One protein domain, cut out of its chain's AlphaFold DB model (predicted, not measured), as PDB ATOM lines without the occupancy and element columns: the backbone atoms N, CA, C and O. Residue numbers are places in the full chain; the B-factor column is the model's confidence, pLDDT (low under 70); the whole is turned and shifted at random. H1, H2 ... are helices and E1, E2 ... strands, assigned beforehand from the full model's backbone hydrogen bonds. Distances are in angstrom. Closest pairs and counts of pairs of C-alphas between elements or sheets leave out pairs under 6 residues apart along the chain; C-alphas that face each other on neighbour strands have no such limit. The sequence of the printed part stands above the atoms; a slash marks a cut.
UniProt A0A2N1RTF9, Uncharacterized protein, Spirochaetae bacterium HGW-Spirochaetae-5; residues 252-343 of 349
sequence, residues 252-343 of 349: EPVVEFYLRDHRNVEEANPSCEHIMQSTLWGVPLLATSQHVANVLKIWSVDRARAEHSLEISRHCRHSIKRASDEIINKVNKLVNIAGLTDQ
ATOM      1  N   GLU A 252     279.692 188.016 357.968       74.69
ATOM      2  CA  GLU A 252     280.346 187.335 359.077       74.69
ATOM      3  C   GLU A 252     280.281 188.237 360.318       74.69
ATOM      4  O   GLU A 252     280.647 189.416 360.252       74.69
ATOM      5  N   PRO A 253     279.808 187.725 361.465       73.44
ATOM      6  CA  PRO A 253     279.507 188.561 362.624       73.44
ATOM      7  C   PRO A 253     280.767 188.993 363.390       73.44
ATOM      8  O   PRO A 253     280.744 189.987 364.120       73.44
ATOM      9  N   VAL A 254     281.872 188.255 363.244       85.81
ATOM     10  CA  VAL A 254     283.120 188.474 363.983       85.81
ATOM     11  C   VAL A 254     284.349 188.204 363.123       85.81
ATOM     12  O   VAL A 254     284.310 187.415 362.183       85.81
ATOM     13  N   VAL A 255     285.460 188.819 363.512       88.12
ATOM     14  CA  VAL A 255     286.814 188.529 363.029       88.12
ATOM     15  C   VAL A 255     287.726 188.230 364.219       88.12
ATOM     16  O   VAL A 255     287.494 188.725 365.324       88.12
ATOM     17  N   GLU A 256     288.765 187.427 364.009       93.81
ATOM     18  CA  GLU A 256     289.765 187.149 365.042       93.81
ATOM     19  C   GLU A 256     290.791 188.276 365.092       93.81
ATOM     20  O   GLU A 256     291.374 188.633 364.068       93.81
ATOM     21  N   PHE A 257     291.031 188.804 366.289       93.50
ATOM     22  CA  PHE A 257     292.080 189.773 366.570       93.50
ATOM     23  C   PHE A 257     293.327 189.039 367.058       93.50
ATOM     24  O   PHE A 257     293.268 188.237 367.986       93.50
ATOM     25  N   TYR A 258     294.466 189.291 366.418       89.31
ATOM     26  CA  TYR A 258     295.694 188.554 366.705       89.31
ATOM     27  C   TYR A 258     296.926 189.451 366.646       89.31
ATOM     28  O   TYR A 258     296.949 190.481 365.968       89.31
ATOM     29  N   LEU A 259     297.975 189.026 367.350       86.00
ATOM     30  CA  LEU A 259     299.286 189.656 367.293       86.00
ATOM     31  C   LEU A 259     300.003 189.225 366.009       86.00
ATOM     32  O   LEU A 259     300.331 188.053 365.845       86.00
ATOM     33  N   ARG A 260     300.243 190.171 365.098       78.44
ATOM     34  CA  ARG A 260     300.818 189.898 363.775       78.44
ATOM     35  C   ARG A 260     302.343 189.809 363.791       78.44
ATOM     36  O   ARG A 260     302.896 189.050 363.006       78.44
ATOM     37  N   ASP A 261     303.019 190.583 364.641       70.06
ATOM     38  CA  ASP A 261     304.474 190.494 364.801       70.06
ATOM     39  C   ASP A 261     304.932 190.629 366.268       70.06
ATOM     40  O   ASP A 261     304.281 191.272 367.095       70.06
ATOM     41  N   HIS A 262     306.049 189.965 366.601       68.06
ATOM     42  CA  HIS A 262     306.585 189.835 367.968       68.06
ATOM     43  C   HIS A 262     307.671 190.869 368.318       68.06
ATOM     44  O   HIS A 262     308.399 190.698 369.294       68.06
ATOM     45  N   ARG A 263     307.832 191.937 367.526       66.88
ATOM     46  CA  ARG A 263     308.869 192.956 367.777       66.88
ATOM     47  C   ARG A 263     308.570 193.704 369.068       66.88
ATOM     48  O   ARG A 263     307.432 194.109 369.226       66.88
ATOM     49  N   ASN A 264     309.539 193.969 369.944       61.22
ATOM     50  CA  ASN A 264     309.299 194.749 371.170       61.22
ATOM     51  C   ASN A 264     308.712 196.144 370.873       61.22
ATOM     52  O   ASN A 264     309.122 196.808 369.925       61.22
ATOM     53  N   VAL A 265     307.735 196.565 371.679       64.25
ATOM     54  CA  VAL A 265     307.105 197.896 371.626       64.25
ATOM     55  C   VAL A 265     307.286 198.510 373.003       64.25
ATOM     56  O   VAL A 265     307.072 197.817 373.994       64.25
ATOM     57  N   GLU A 266     307.716 199.769 373.042       65.12
ATOM     58  CA  GLU A 266     308.033 200.480 374.284       65.12
ATOM     59  C   GLU A 266     306.785 200.713 375.148       65.12
ATOM     60  O   GLU A 266     306.835 200.493 376.354       65.12
ATOM     61  N   GLU A 267     305.651 201.060 374.529       72.06
ATOM     62  CA  GLU A 267     304.364 201.260 375.208       72.06
ATOM     63  C   GLU A 267     303.246 200.494 374.490       72.06
ATOM     64  O   GLU A 267     302.903 200.774 373.338       72.06
ATOM     65  N   ALA A 268     302.672 199.493 375.158       71.88
ATOM     66  CA  ALA A 268     301.536 198.759 374.620       71.88
ATOM     67  C   ALA A 268     300.274 199.634 374.634       71.88
ATOM     68  O   ALA A 268     299.981 200.309 375.618       71.88
ATOM     69  N   ASN A 269     299.501 199.612 373.543       81.12
ATOM     70  CA  ASN A 269     298.213 200.302 373.497       81.12
ATOM     71  C   ASN A 269     297.228 199.590 374.459       81.12
ATOM     72  O   ASN A 269     296.913 198.421 374.202       81.12
ATOM     73  N   PRO A 270     296.698 200.262 375.503       84.31
ATOM     74  CA  PRO A 270     295.798 199.647 376.485       84.31
ATOM     75  C   PRO A 270     294.554 199.016 375.855       84.31
ATOM     76  O   PRO A 270     294.042 197.998 376.315       84.31
ATOM     77  N   SER A 271     294.083 199.598 374.756       87.25
ATOM     78  CA  SER A 271     292.932 199.101 374.016       87.25
ATOM     79  C   SER A 271     293.227 197.758 373.330       87.25
ATOM     80  O   SER A 271     292.373 196.872 373.313       87.25
ATOM     81  N   CYS A 272     294.460 197.541 372.857       87.00
ATOM     82  CA  CYS A 272     294.895 196.235 372.356       87.00
ATOM     83  C   CYS A 272     294.946 195.191 373.475       87.00
ATOM     84  O   CYS A 272     294.489 194.068 373.279       87.00
ATOM     85  N   GLU A 273     295.491 195.553 374.638       86.50
ATOM     86  CA  GLU A 273     295.561 194.653 375.795       86.50
ATOM     87  C   GLU A 273     294.165 194.231 376.251       86.50
ATOM     88  O   GLU A 273     293.916 193.047 376.473       86.50
ATOM     89  N   HIS A 274     293.232 195.182 376.301       88.88
ATOM     90  CA  HIS A 274     291.842 194.924 376.649       88.88
ATOM     91  C   HIS A 274     291.179 193.911 375.704       88.88
ATOM     92  O   HIS A 274     290.532 192.970 376.170       88.88
ATOM     93  N   ILE A 275     291.355 194.067 374.386       90.00
ATOM     94  CA  ILE A 275     290.805 193.127 373.395       90.00
ATOM     95  C   ILE A 275     291.442 191.742 373.572       90.00
ATOM     96  O   ILE A 275     290.728 190.743 373.607       90.00
ATOM     97  N   MET A 276     292.766 191.675 373.739       89.06
ATOM     98  CA  MET A 276     293.495 190.411 373.910       89.06
ATOM     99  C   MET A 276     293.112 189.658 375.191       89.06
ATOM    100  O   MET A 276     293.132 188.429 375.200       89.06
ATOM    101  N   GLN A 277     292.747 190.369 376.260       87.56
ATOM    102  CA  GLN A 277     292.258 189.777 377.512       87.56
ATOM    103  C   GLN A 277     290.779 189.359 377.436       87.56
ATOM    104  O   GLN A 277     290.337 188.503 378.202       87.56
ATOM    105  N   SER A 278     290.012 189.933 376.507       85.44
ATOM    106  CA  SER A 278     288.574 189.698 376.348       85.44
ATOM    107  C   SER A 278     288.304 188.594 375.321       85.44
ATOM    108  O   SER A 278     287.808 188.845 374.223       85.44
ATOM    109  N   THR A 279     288.657 187.352 375.664       89.50
ATOM    110  CA  THR A 279     288.514 186.210 374.747       89.50
ATOM    111  C   THR A 279     287.148 185.534 374.836       89.50
ATOM    112  O   THR A 279     286.648 185.281 375.933       89.50
ATOM    113  N   LEU A 280     286.606 185.119 373.691       86.19
ATOM    114  CA  LEU A 280     285.473 184.197 373.600       86.19
ATOM    115  C   LEU A 280     285.957 182.876 373.008       86.19
ATOM    116  O   LEU A 280     286.629 182.857 371.982       86.19
ATOM    117  N   TRP A 281     285.645 181.766 373.680       90.50
ATOM    118  CA  TRP A 281     286.146 180.432 373.315       90.50
ATOM    119  C   TRP A 281     287.678 180.370 373.166       90.50
ATOM    120  O   TRP A 281     288.198 179.656 372.314       90.50
ATOM    121  N   GLY A 282     288.402 181.132 373.994       89.06
ATOM    122  CA  GLY A 282     289.867 181.197 373.973       89.06
ATOM    123  C   GLY A 282     290.457 182.042 372.840       89.06
ATOM    124  O   GLY A 282     291.674 182.069 372.690       89.06
ATOM    125  N   VAL A 283     289.625 182.744 372.064       92.88
ATOM    126  CA  VAL A 283     290.059 183.568 370.931       92.88
ATOM    127  C   VAL A 283     289.685 185.038 371.169       92.88
ATOM    128  O   VAL A 283     288.538 185.320 371.527       92.88
ATOM    129  N   PRO A 284     290.611 185.998 370.990       94.06
ATOM    130  CA  PRO A 284     290.272 187.417 370.972       94.06
ATOM    131  C   PRO A 284     289.464 187.736 369.710       94.06
ATOM    132  O   PRO A 284     289.932 187.530 368.590       94.06
ATOM    133  N   LEU A 285     288.238 188.230 369.877       94.56
ATOM    134  CA  LEU A 285     287.328 188.515 368.765       94.56
ATOM    135  C   LEU A 285     286.973 190.001 368.715       94.56
ATOM    136  O   LEU A 285     286.836 190.661 369.744       94.56
ATOM    137  N   LEU A 286     286.752 190.498 367.501       92.94
ATOM    138  CA  LEU A 286     286.109 191.783 367.248       92.94
ATOM    139  C   LEU A 286     284.821 191.565 366.464       92.94
ATOM    140  O   LEU A 286     284.790 190.807 365.495       92.94
ATOM    141  N   ALA A 287     283.763 192.259 366.862       85.62
ATOM    142  CA  ALA A 287     282.494 192.244 366.154       85.62
ATOM    143  C   ALA A 287     282.544 193.121 364.895       85.62
ATOM    144  O   ALA A 287     283.074 194.236 364.916       85.62
ATOM    145  N   THR A 288     281.938 192.659 363.805       77.62
ATOM    146  CA  THR A 288     281.862 193.419 362.544       77.62
ATOM    147  C   THR A 288     280.783 194.504 362.559       77.62
ATOM    148  O   THR A 288     280.800 195.391 361.705       77.62
ATOM    149  N   SER A 289     279.882 194.482 363.552       75.19
ATOM    150  CA  SER A 289     278.840 195.491 363.781       75.19
ATOM    151  C   SER A 289     278.642 195.794 365.270       75.19
ATOM    152  O   SER A 289     278.969 194.984 366.140       75.19
ATOM    153  N   GLN A 290     278.052 196.954 365.577       76.75
ATOM    154  CA  GLN A 290     277.762 197.343 366.960       76.75
ATOM    155  C   GLN A 290     276.693 196.457 367.617       76.75
ATOM    156  O   GLN A 290     276.766 196.196 368.814       76.75
ATOM    157  N   HIS A 291     275.723 195.959 366.846       76.56
ATOM    158  CA  HIS A 291     274.720 195.027 367.363       76.56
ATOM    159  C   HIS A 291     275.382 193.742 367.879       76.56
ATOM    160  O   HIS A 291     275.196 193.375 369.038       76.56
ATOM    161  N   VAL A 292     276.237 193.115 367.062       75.50
ATOM    162  CA  VAL A 292     276.977 191.909 367.467       75.50
ATOM    163  C   VAL A 292     277.907 192.200 368.649       75.50
ATOM    164  O   VAL A 292     277.989 191.394 369.575       75.50
ATOM    165  N   ALA A 293     278.556 193.369 368.664       79.69
ATOM    166  CA  ALA A 293     279.395 193.807 369.780       79.69
ATOM    167  C   ALA A 293     278.617 193.820 371.106       79.69
ATOM    168  O   ALA A 293     279.110 193.323 372.116       79.69
ATOM    169  N   ASN A 294     277.381 194.325 371.087       78.69
ATOM    170  CA  ASN A 294     276.518 194.383 372.264       78.69
ATOM    171  C   ASN A 294     276.074 192.986 372.723       78.69
ATOM    172  O   ASN A 294     276.157 192.692 373.914       78.69
ATOM    173  N   VAL A 295     275.654 192.121 371.790       80.31
ATOM    174  CA  VAL A 295     275.231 190.736 372.088       80.31
ATOM    175  C   VAL A 295     276.363 189.951 372.748       80.31
ATOM    176  O   VAL A 295     276.159 189.273 373.753       80.31
ATOM    177  N   LEU A 296     277.572 190.067 372.202       84.00
ATOM    178  CA  LEU A 296     278.742 189.327 372.666       84.00
ATOM    179  C   LEU A 296     279.505 190.026 373.800       84.00
ATOM    180  O   LEU A 296     280.403 189.423 374.383       84.00
ATOM    181  N   LYS A 297     279.162 191.282 374.113       90.06
ATOM    182  CA  LYS A 297     279.888 192.158 375.051       90.06
ATOM    183  C   LYS A 297     281.382 192.288 374.722       90.06
ATOM    184  O   LYS A 297     282.220 192.338 375.619       90.06
ATOM    185  N   ILE A 298     281.702 192.370 373.434       91.50
ATOM    186  CA  ILE A 298     283.061 192.591 372.915       91.50
ATOM    187  C   ILE A 298     283.139 193.931 372.184       91.50
ATOM    188  O   ILE A 298     282.141 194.631 372.018       91.50
ATOM    189  N   TRP A 299     284.331 194.314 371.737       92.00
ATOM    190  CA  TRP A 299     284.500 195.520 370.931       92.00
ATOM    191  C   TRP A 299     284.130 195.279 369.468       92.00
ATOM    192  O   TRP A 299     284.317 194.189 368.931       92.00
ATOM    193  N   SER A 300     283.635 196.328 368.810       87.00
ATOM    194  CA  SER A 300     283.490 196.352 367.357       87.00
ATOM    195  C   SER A 300     284.807 196.738 366.680       87.00
ATOM    196  O   SER A 300     285.653 197.414 367.272       87.00
ATOM    197  N   VAL A 301     284.962 196.351 365.412       83.12
ATOM    198  CA  VAL A 301     286.088 196.783 364.567       83.12
ATOM    199  C   VAL A 301     286.157 198.313 364.479       83.12
ATOM    200  O   VAL A 301     287.239 198.890 364.595       83.12
ATOM    201  N   ASP A 302     285.006 198.980 364.361       81.69
ATOM    202  CA  ASP A 302     284.935 200.443 364.273       81.69
ATOM    203  C   ASP A 302     285.420 201.112 365.572       81.69
ATOM    204  O   ASP A 302     286.196 202.069 365.523       81.69
ATOM    205  N   ARG A 303     285.055 200.565 366.743       86.56
ATOM    206  CA  ARG A 303     285.572 201.041 368.036       86.56
ATOM    207  C   ARG A 303     287.074 200.802 368.164       86.56
ATOM    208  O   ARG A 303     287.803 201.717 368.528       86.56
ATOM    209  N   ALA A 304     287.550 199.600 367.836       87.44
ATOM    210  CA  ALA A 304     288.978 199.283 367.881       87.44
ATOM    211  C   ALA A 304     289.803 200.222 366.983       87.44
ATOM    212  O   ALA A 304     290.925 200.591 367.331       87.44
ATOM    213  N   ARG A 305     289.245 200.657 365.848       82.19
ATOM    214  CA  ARG A 305     289.858 201.656 364.966       82.19
ATOM    215  C   ARG A 305     289.880 203.051 365.592       82.19
ATOM    216  O   ARG A 305     290.931 203.683 365.566       82.19
ATOM    217  N   ALA A 306     288.765 203.507 366.163       84.69
ATOM    218  CA  ALA A 306     288.680 204.810 366.830       84.69
ATOM    219  C   ALA A 306     289.675 204.936 367.998       84.69
ATOM    220  O   ALA A 306     290.274 205.987 368.188       84.69
ATOM    221  N   GLU A 307     289.914 203.833 368.708       84.50
ATOM    222  CA  GLU A 307     290.882 203.720 369.809       84.50
ATOM    223  C   GLU A 307     292.299 203.339 369.331       84.50
ATOM    224  O   GLU A 307     293.148 202.878 370.102       84.50
ATOM    225  N   HIS A 308     292.556 203.458 368.026       81.06
ATOM    226  CA  HIS A 308     293.850 203.217 367.384       81.06
ATOM    227  C   HIS A 308     294.446 201.811 367.614       81.06
ATOM    228  O   HIS A 308     295.633 201.582 367.377       81.06
ATOM    229  N   SER A 309     293.631 200.831 368.017       77.94
ATOM    230  CA  SER A 309     294.028 199.426 368.244       77.94
ATOM    231  C   SER A 309     294.175 198.624 366.959       77.94
ATOM    232  O   SER A 309     294.594 197.471 366.974       77.94
ATOM    233  N   LEU A 310     293.838 199.236 365.827       76.75
ATOM    234  CA  LEU A 310     294.090 198.714 364.491       76.75
ATOM    235  C   LEU A 310     294.994 199.649 363.676       76.75
ATOM    236  O   LEU A 310     295.315 199.325 362.538       76.75
ATOM    237  N   GLU A 311     295.433 200.789 364.223       71.19
ATOM    238  CA  GLU A 311     296.310 201.729 363.518       71.19
ATOM    239  C   GLU A 311     297.778 201.316 363.646       71.19
ATOM    240  O   GLU A 311     298.470 201.663 364.604       71.19
ATOM    241  N   ILE A 312     298.281 200.606 362.635       58.25
ATOM    242  CA  ILE A 312     299.685 200.161 362.578       58.25
ATOM    243  C   ILE A 312     300.647 201.365 362.611       58.25
ATOM    244  O   ILE A 312     301.711 201.305 363.224       58.25
ATOM    245  N   SER A 313     300.218 202.514 362.069       55.09
ATOM    246  CA  SER A 313     300.953 203.784 362.124       55.09
ATOM    247  C   SER A 313     301.234 204.300 363.540       55.09
ATOM    248  O   SER A 313     302.084 205.172 363.690       55.09
ATOM    249  N   ARG A 314     300.546 203.784 364.570       56.09
ATOM    250  CA  ARG A 314     300.773 204.108 365.989       56.09
ATOM    251  C   ARG A 314     301.414 202.958 366.769       56.09
ATOM    252  O   ARG A 314     301.126 202.780 367.945       56.09
ATOM    253  N   HIS A 315     302.256 202.156 366.116       58.44
ATOM    254  CA  HIS A 315     302.950 201.015 366.731       58.44
ATOM    255  C   HIS A 315     302.023 199.885 367.208       58.44
ATOM    256  O   HIS A 315     302.436 199.024 367.987       58.44
ATOM    257  N   CYS A 316     300.784 199.822 366.706       71.62
ATOM    258  CA  CYS A 316     299.955 198.648 366.924       71.62
ATOM    259  C   CYS A 316     300.500 197.456 366.120       71.62
ATOM    260  O   CYS A 316     300.650 197.530 364.901       71.62
ATOM    261  N   ARG A 317     300.767 196.337 366.805       77.31
ATOM    262  CA  ARG A 317     301.223 195.073 366.194       77.31
ATOM    263  C   ARG A 317     300.086 194.108 365.867       77.31
ATOM    264  O   ARG A 317     300.340 193.003 365.394       77.31
ATOM    265  N   HIS A 318     298.849 194.482 366.170       86.12
ATOM    266  CA  HIS A 318     297.703 193.606 365.992       86.12
ATOM    267  C   HIS A 318     297.055 193.803 364.628       86.12
ATOM    268  O   HIS A 318     297.134 194.864 364.006       86.12
ATOM    269  N   SER A 319     296.405 192.746 364.169       87.62
ATOM    270  CA  SER A 319     295.576 192.766 362.977       87.62
ATOM    271  C   SER A 319     294.364 191.871 363.181       87.62
ATOM    272  O   SER A 319     294.166 191.295 364.251       87.62
ATOM    273  N   ILE A 320     293.562 191.756 362.130       89.94
ATOM    274  CA  ILE A 320     292.433 190.847 362.062       89.94
ATOM    275  C   ILE A 320     292.631 189.799 360.974       89.94
ATOM    276  O   ILE A 320     293.287 190.056 359.960       89.94
ATOM    277  N   LYS A 321     292.077 188.612 361.202       88.75
ATOM    278  CA  LYS A 321     291.924 187.540 360.213       88.75
ATOM    279  C   LYS A 321     290.520 186.948 360.336       88.75
ATOM    280  O   LYS A 321     289.826 187.177 361.328       88.75
ATOM    281  N   ARG A 322     290.099 186.195 359.321       85.88
ATOM    282  CA  ARG A 322     288.823 185.471 359.351       85.88
ATOM    283  C   ARG A 322     288.805 184.519 360.554       85.88
ATOM    284  O   ARG A 322     289.781 183.803 360.774       85.88
ATOM    285  N   ALA A 323     287.725 184.543 361.334       86.69
ATOM    286  CA  ALA A 323     287.520 183.583 362.416       86.69
ATOM    287  C   ALA A 323     287.228 182.184 361.839       86.69
ATOM    288  O   ALA A 323     286.836 182.057 360.681       86.69
ATOM    289  N   SER A 324     287.414 181.125 362.631       83.56
ATOM    290  CA  SER A 324     287.066 179.774 362.174       83.56
ATOM    291  C   SER A 324     285.558 179.633 361.943       83.56
ATOM    292  O   SER A 324     284.756 180.254 362.647       83.56
ATOM    293  N   ASP A 325     285.159 178.765 361.008       76.81
ATOM    294  CA  ASP A 325     283.738 178.515 360.722       76.81
ATOM    295  C   ASP A 325     282.984 178.031 361.972       76.81
ATOM    296  O   ASP A 325     281.827 178.381 362.191       76.81
ATOM    297  N   GLU A 326     283.657 177.283 362.853       82.44
ATOM    298  CA  GLU A 326     283.095 176.862 364.137       82.44
ATOM    299  C   GLU A 326     282.705 178.062 365.019       82.44
ATOM    300  O   GLU A 326     281.609 178.083 365.589       82.44
ATOM    301  N   ILE A 327     283.579 179.068 365.125       86.44
ATOM    302  CA  ILE A 327     283.317 180.289 365.900       86.44
ATOM    303  C   ILE A 327     282.213 181.108 365.232       86.44
ATOM    304  O   ILE A 327     281.275 181.526 365.912       86.44
ATOM    305  N   ILE A 328     282.287 181.297 363.912       78.56
ATOM    306  CA  ILE A 328     281.283 182.038 363.137       78.56
ATOM    307  C   ILE A 328     279.889 181.432 363.353       78.56
ATOM    308  O   ILE A 328     278.951 182.143 363.716       78.56
ATOM    309  N   ASN A 329     279.761 180.110 363.235       73.19
ATOM    310  CA  ASN A 329     278.494 179.402 363.417       73.19
ATOM    311  C   ASN A 329     277.959 179.509 364.853       73.19
ATOM    312  O   ASN A 329     276.753 179.671 365.057       73.19
ATOM    313  N   LYS A 330     278.832 179.455 365.868       78.12
ATOM    314  CA  LYS A 330     278.438 179.667 367.272       78.12
ATOM    315  C   LYS A 330     277.906 181.080 367.501       78.12
ATOM    316  O   LYS A 330     276.869 181.238 368.145       78.12
ATOM    317  N   VAL A 331     278.582 182.094 366.964       75.88
ATOM    318  CA  VAL A 331     278.147 183.490 367.090       75.88
ATOM    319  C   VAL A 331     276.817 183.719 366.378       75.88
ATOM    320  O   VAL A 331     275.919 184.300 366.979       75.88
ATOM    321  N   ASN A 332     276.653 183.223 365.149       70.38
ATOM    322  CA  ASN A 332     275.401 183.358 364.400       70.38
ATOM    323  C   ASN A 332     274.204 182.810 365.190       70.38
ATOM    324  O   ASN A 332     273.173 183.471 365.286       70.38
ATOM    325  N   LYS A 333     274.357 181.652 365.845       70.19
ATOM    326  CA  LYS A 333     273.316 181.096 366.724       70.19
ATOM    327  C   LYS A 333     272.965 182.036 367.881       70.19
ATOM    328  O   LYS A 333     271.786 182.250 368.143       70.19
ATOM    329  N   LEU A 334     273.963 182.615 368.552       68.38
ATOM    330  CA  LEU A 334     273.744 183.543 369.669       68.38
ATOM    331  C   LEU A 334     273.062 184.842 369.229       68.38
ATOM    332  O   LEU A 334     272.129 185.291 369.888       68.38
ATOM    333  N   VAL A 335     273.502 185.423 368.112       64.81
ATOM    334  CA  VAL A 335     272.917 186.648 367.551       64.81
ATOM    335  C   VAL A 335     271.466 186.409 367.132       64.81
ATOM    336  O   VAL A 335     270.602 187.215 367.458       64.81
ATOM    337  N   ASN A 336     271.172 185.265 366.507       61.81
ATOM    338  CA  ASN A 336     269.806 184.894 366.136       61.81
ATOM    339  C   ASN A 336     268.893 184.737 367.360       61.81
ATOM    340  O   ASN A 336     267.756 185.199 367.338       61.81
ATOM    341  N   ILE A 337     269.383 184.129 368.448       59.12
ATOM    342  CA  ILE A 337     268.626 184.011 369.704       59.12
ATOM    343  C   ILE A 337     268.385 185.394 370.325       59.12
ATOM    344  O   ILE A 337     267.262 185.694 370.722       59.12
ATOM    345  N   ALA A 338     269.410 186.250 370.370       53.66
ATOM    346  CA  ALA A 338     269.301 187.595 370.931       53.66
ATOM    347  C   ALA A 338     268.321 188.485 370.139       53.66
ATOM    348  O   ALA A 338     267.525 189.212 370.732       53.66
ATOM    349  N   GLY A 339     268.316 188.368 368.806       48.19
ATOM    350  CA  GLY A 339     267.365 189.057 367.929       48.19
ATOM    351  C   GLY A 339     265.914 188.575 368.065       48.19
ATOM    352  O   GLY A 339     264.994 189.318 367.733       48.19
ATOM    353  N   LEU A 340     265.689 187.364 368.589       35.69
ATOM    354  CA  LEU A 340     264.355 186.853 368.930       35.69
ATOM    355  C   LEU A 340     263.872 187.347 370.305       35.69
ATOM    356  O   LEU A 340     262.668 187.459 370.520       35.69
ATOM    357  N   THR A 341     264.779 187.669 371.233       35.59
ATOM    358  CA  THR A 341     264.421 188.146 372.583       35.59
ATOM    359  C   THR A 341     264.042 189.624 372.664       35.59
ATOM    360  O   THR A 341     263.347 189.991 373.605       35.59
ATOM    361  N   ASP A 342     264.400 190.460 371.684       32.72
ATOM    362  CA  ASP A 342     263.935 191.861 371.619       32.72
ATOM    363  C   ASP A 342     262.470 191.992 371.137       32.72
ATOM    364  O   ASP A 342     261.904 193.084 371.144       32.72
ATOM    365  N   GLN A 343     261.810 190.881 370.783       29.62
ATOM    366  CA  GLN A 343     260.357 190.804 370.592       29.62
ATOM    367  C   GLN A 343     259.659 190.296 371.863       29.62
ATOM    368  O   GLN A 343     258.922 189.307 371.842       29.62
TER     369      GLN A 343
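What this domain is: This is residues 252 to 343 of the 349 residues of an uncharacterized protein of Spirochaetae bacterium HGW-Spirochaetae-5 (UniProt A0A2N1RTF9). A small, twisted three-stranded sheet has two short helices, H1 and H3, over one face, while the long helix H4 runs away from one end of the sheet, with short H2 packed on it. H4 at one end and the loop round Asn 264 at the other make the long axis. The printed part has 92 residues, with four named helices and three named strands in the order E1, H1, E2, H2, H3, E3, H4; the sheet order is E2, E1, E3, antiparallel throughout, and the class is mixed, helices and strands. The whole is compact, with a radius of gyration of the C-alphas of 13.8 A and spans of 48 by 24 by 18 A.

Where its parts are: E1, residues 254 to 259, begins at C-alpha 254 (283.120, 188.474, 363.983) and is 16.5 A long. H1 follows at residues 270 to 277, 10.5 A long. E2, residues 283 to 287, measures 12.5 A. H2 holds residues 290 to 296, 9.9 A, and H3 residues 301 to 306, 8.7 A. E3, residues 318 to 322, measures 13.8 A. H4, residues 325 to 341, is 24.6 A long and ends at C-alpha 341 (264.421, 188.146, 372.583).

How they stand to each other: The sheet is only just strongly twisted, its C-alphas lying up to 4.4 A off the best plane. E1 is the inner strand. Between E1 and E3, N 256 and O 321 are 2.9 A apart, within hydrogen-bond range; between E2 and E1, N 257 and O 284 are also 2.9 A apart. Residues 279 to 280 pair antiparallel with residues 283 to 284 of E2. H1 is on the sheet at a height of 8.9 A, over E1 and across the strands, at 79 degrees to E1 on the local plane; its closest C-alphas to E2 are those of Met 276 and Pro 284, 5.3 A. H3, on the same face, stands up from the sheet at 55 degrees. E2, H2, H3 and E3 form a split strand-helix-strand unit, two strands of one sheet that follow each other among the strands, with helices between them along the chain and E1 between them in the sheet, and its crossover is right-handed. H2 and H4 only graze the sheet. H4 touches H2 with residues 334 to 338 alone, about perpendicular at 81 degrees; the closest C-alphas, of Val 295 and Val 335, are 6.5 A apart. H1 and H4 are apart. In H1, H2, H3 and H4 every O i to N i+4 pair is within hydrogen-bond range.

The domain as a whole: The C-alphas farthest apart, of Asn 264 and Gln 343, are 49.1 A apart. The printed part has no cut. The link from H3 to E3, 11 residues, is long. Mean pLDDT of the printed part is 77.3; residues 262 to 266, 312 to 315 and 334 to 343 are under 70.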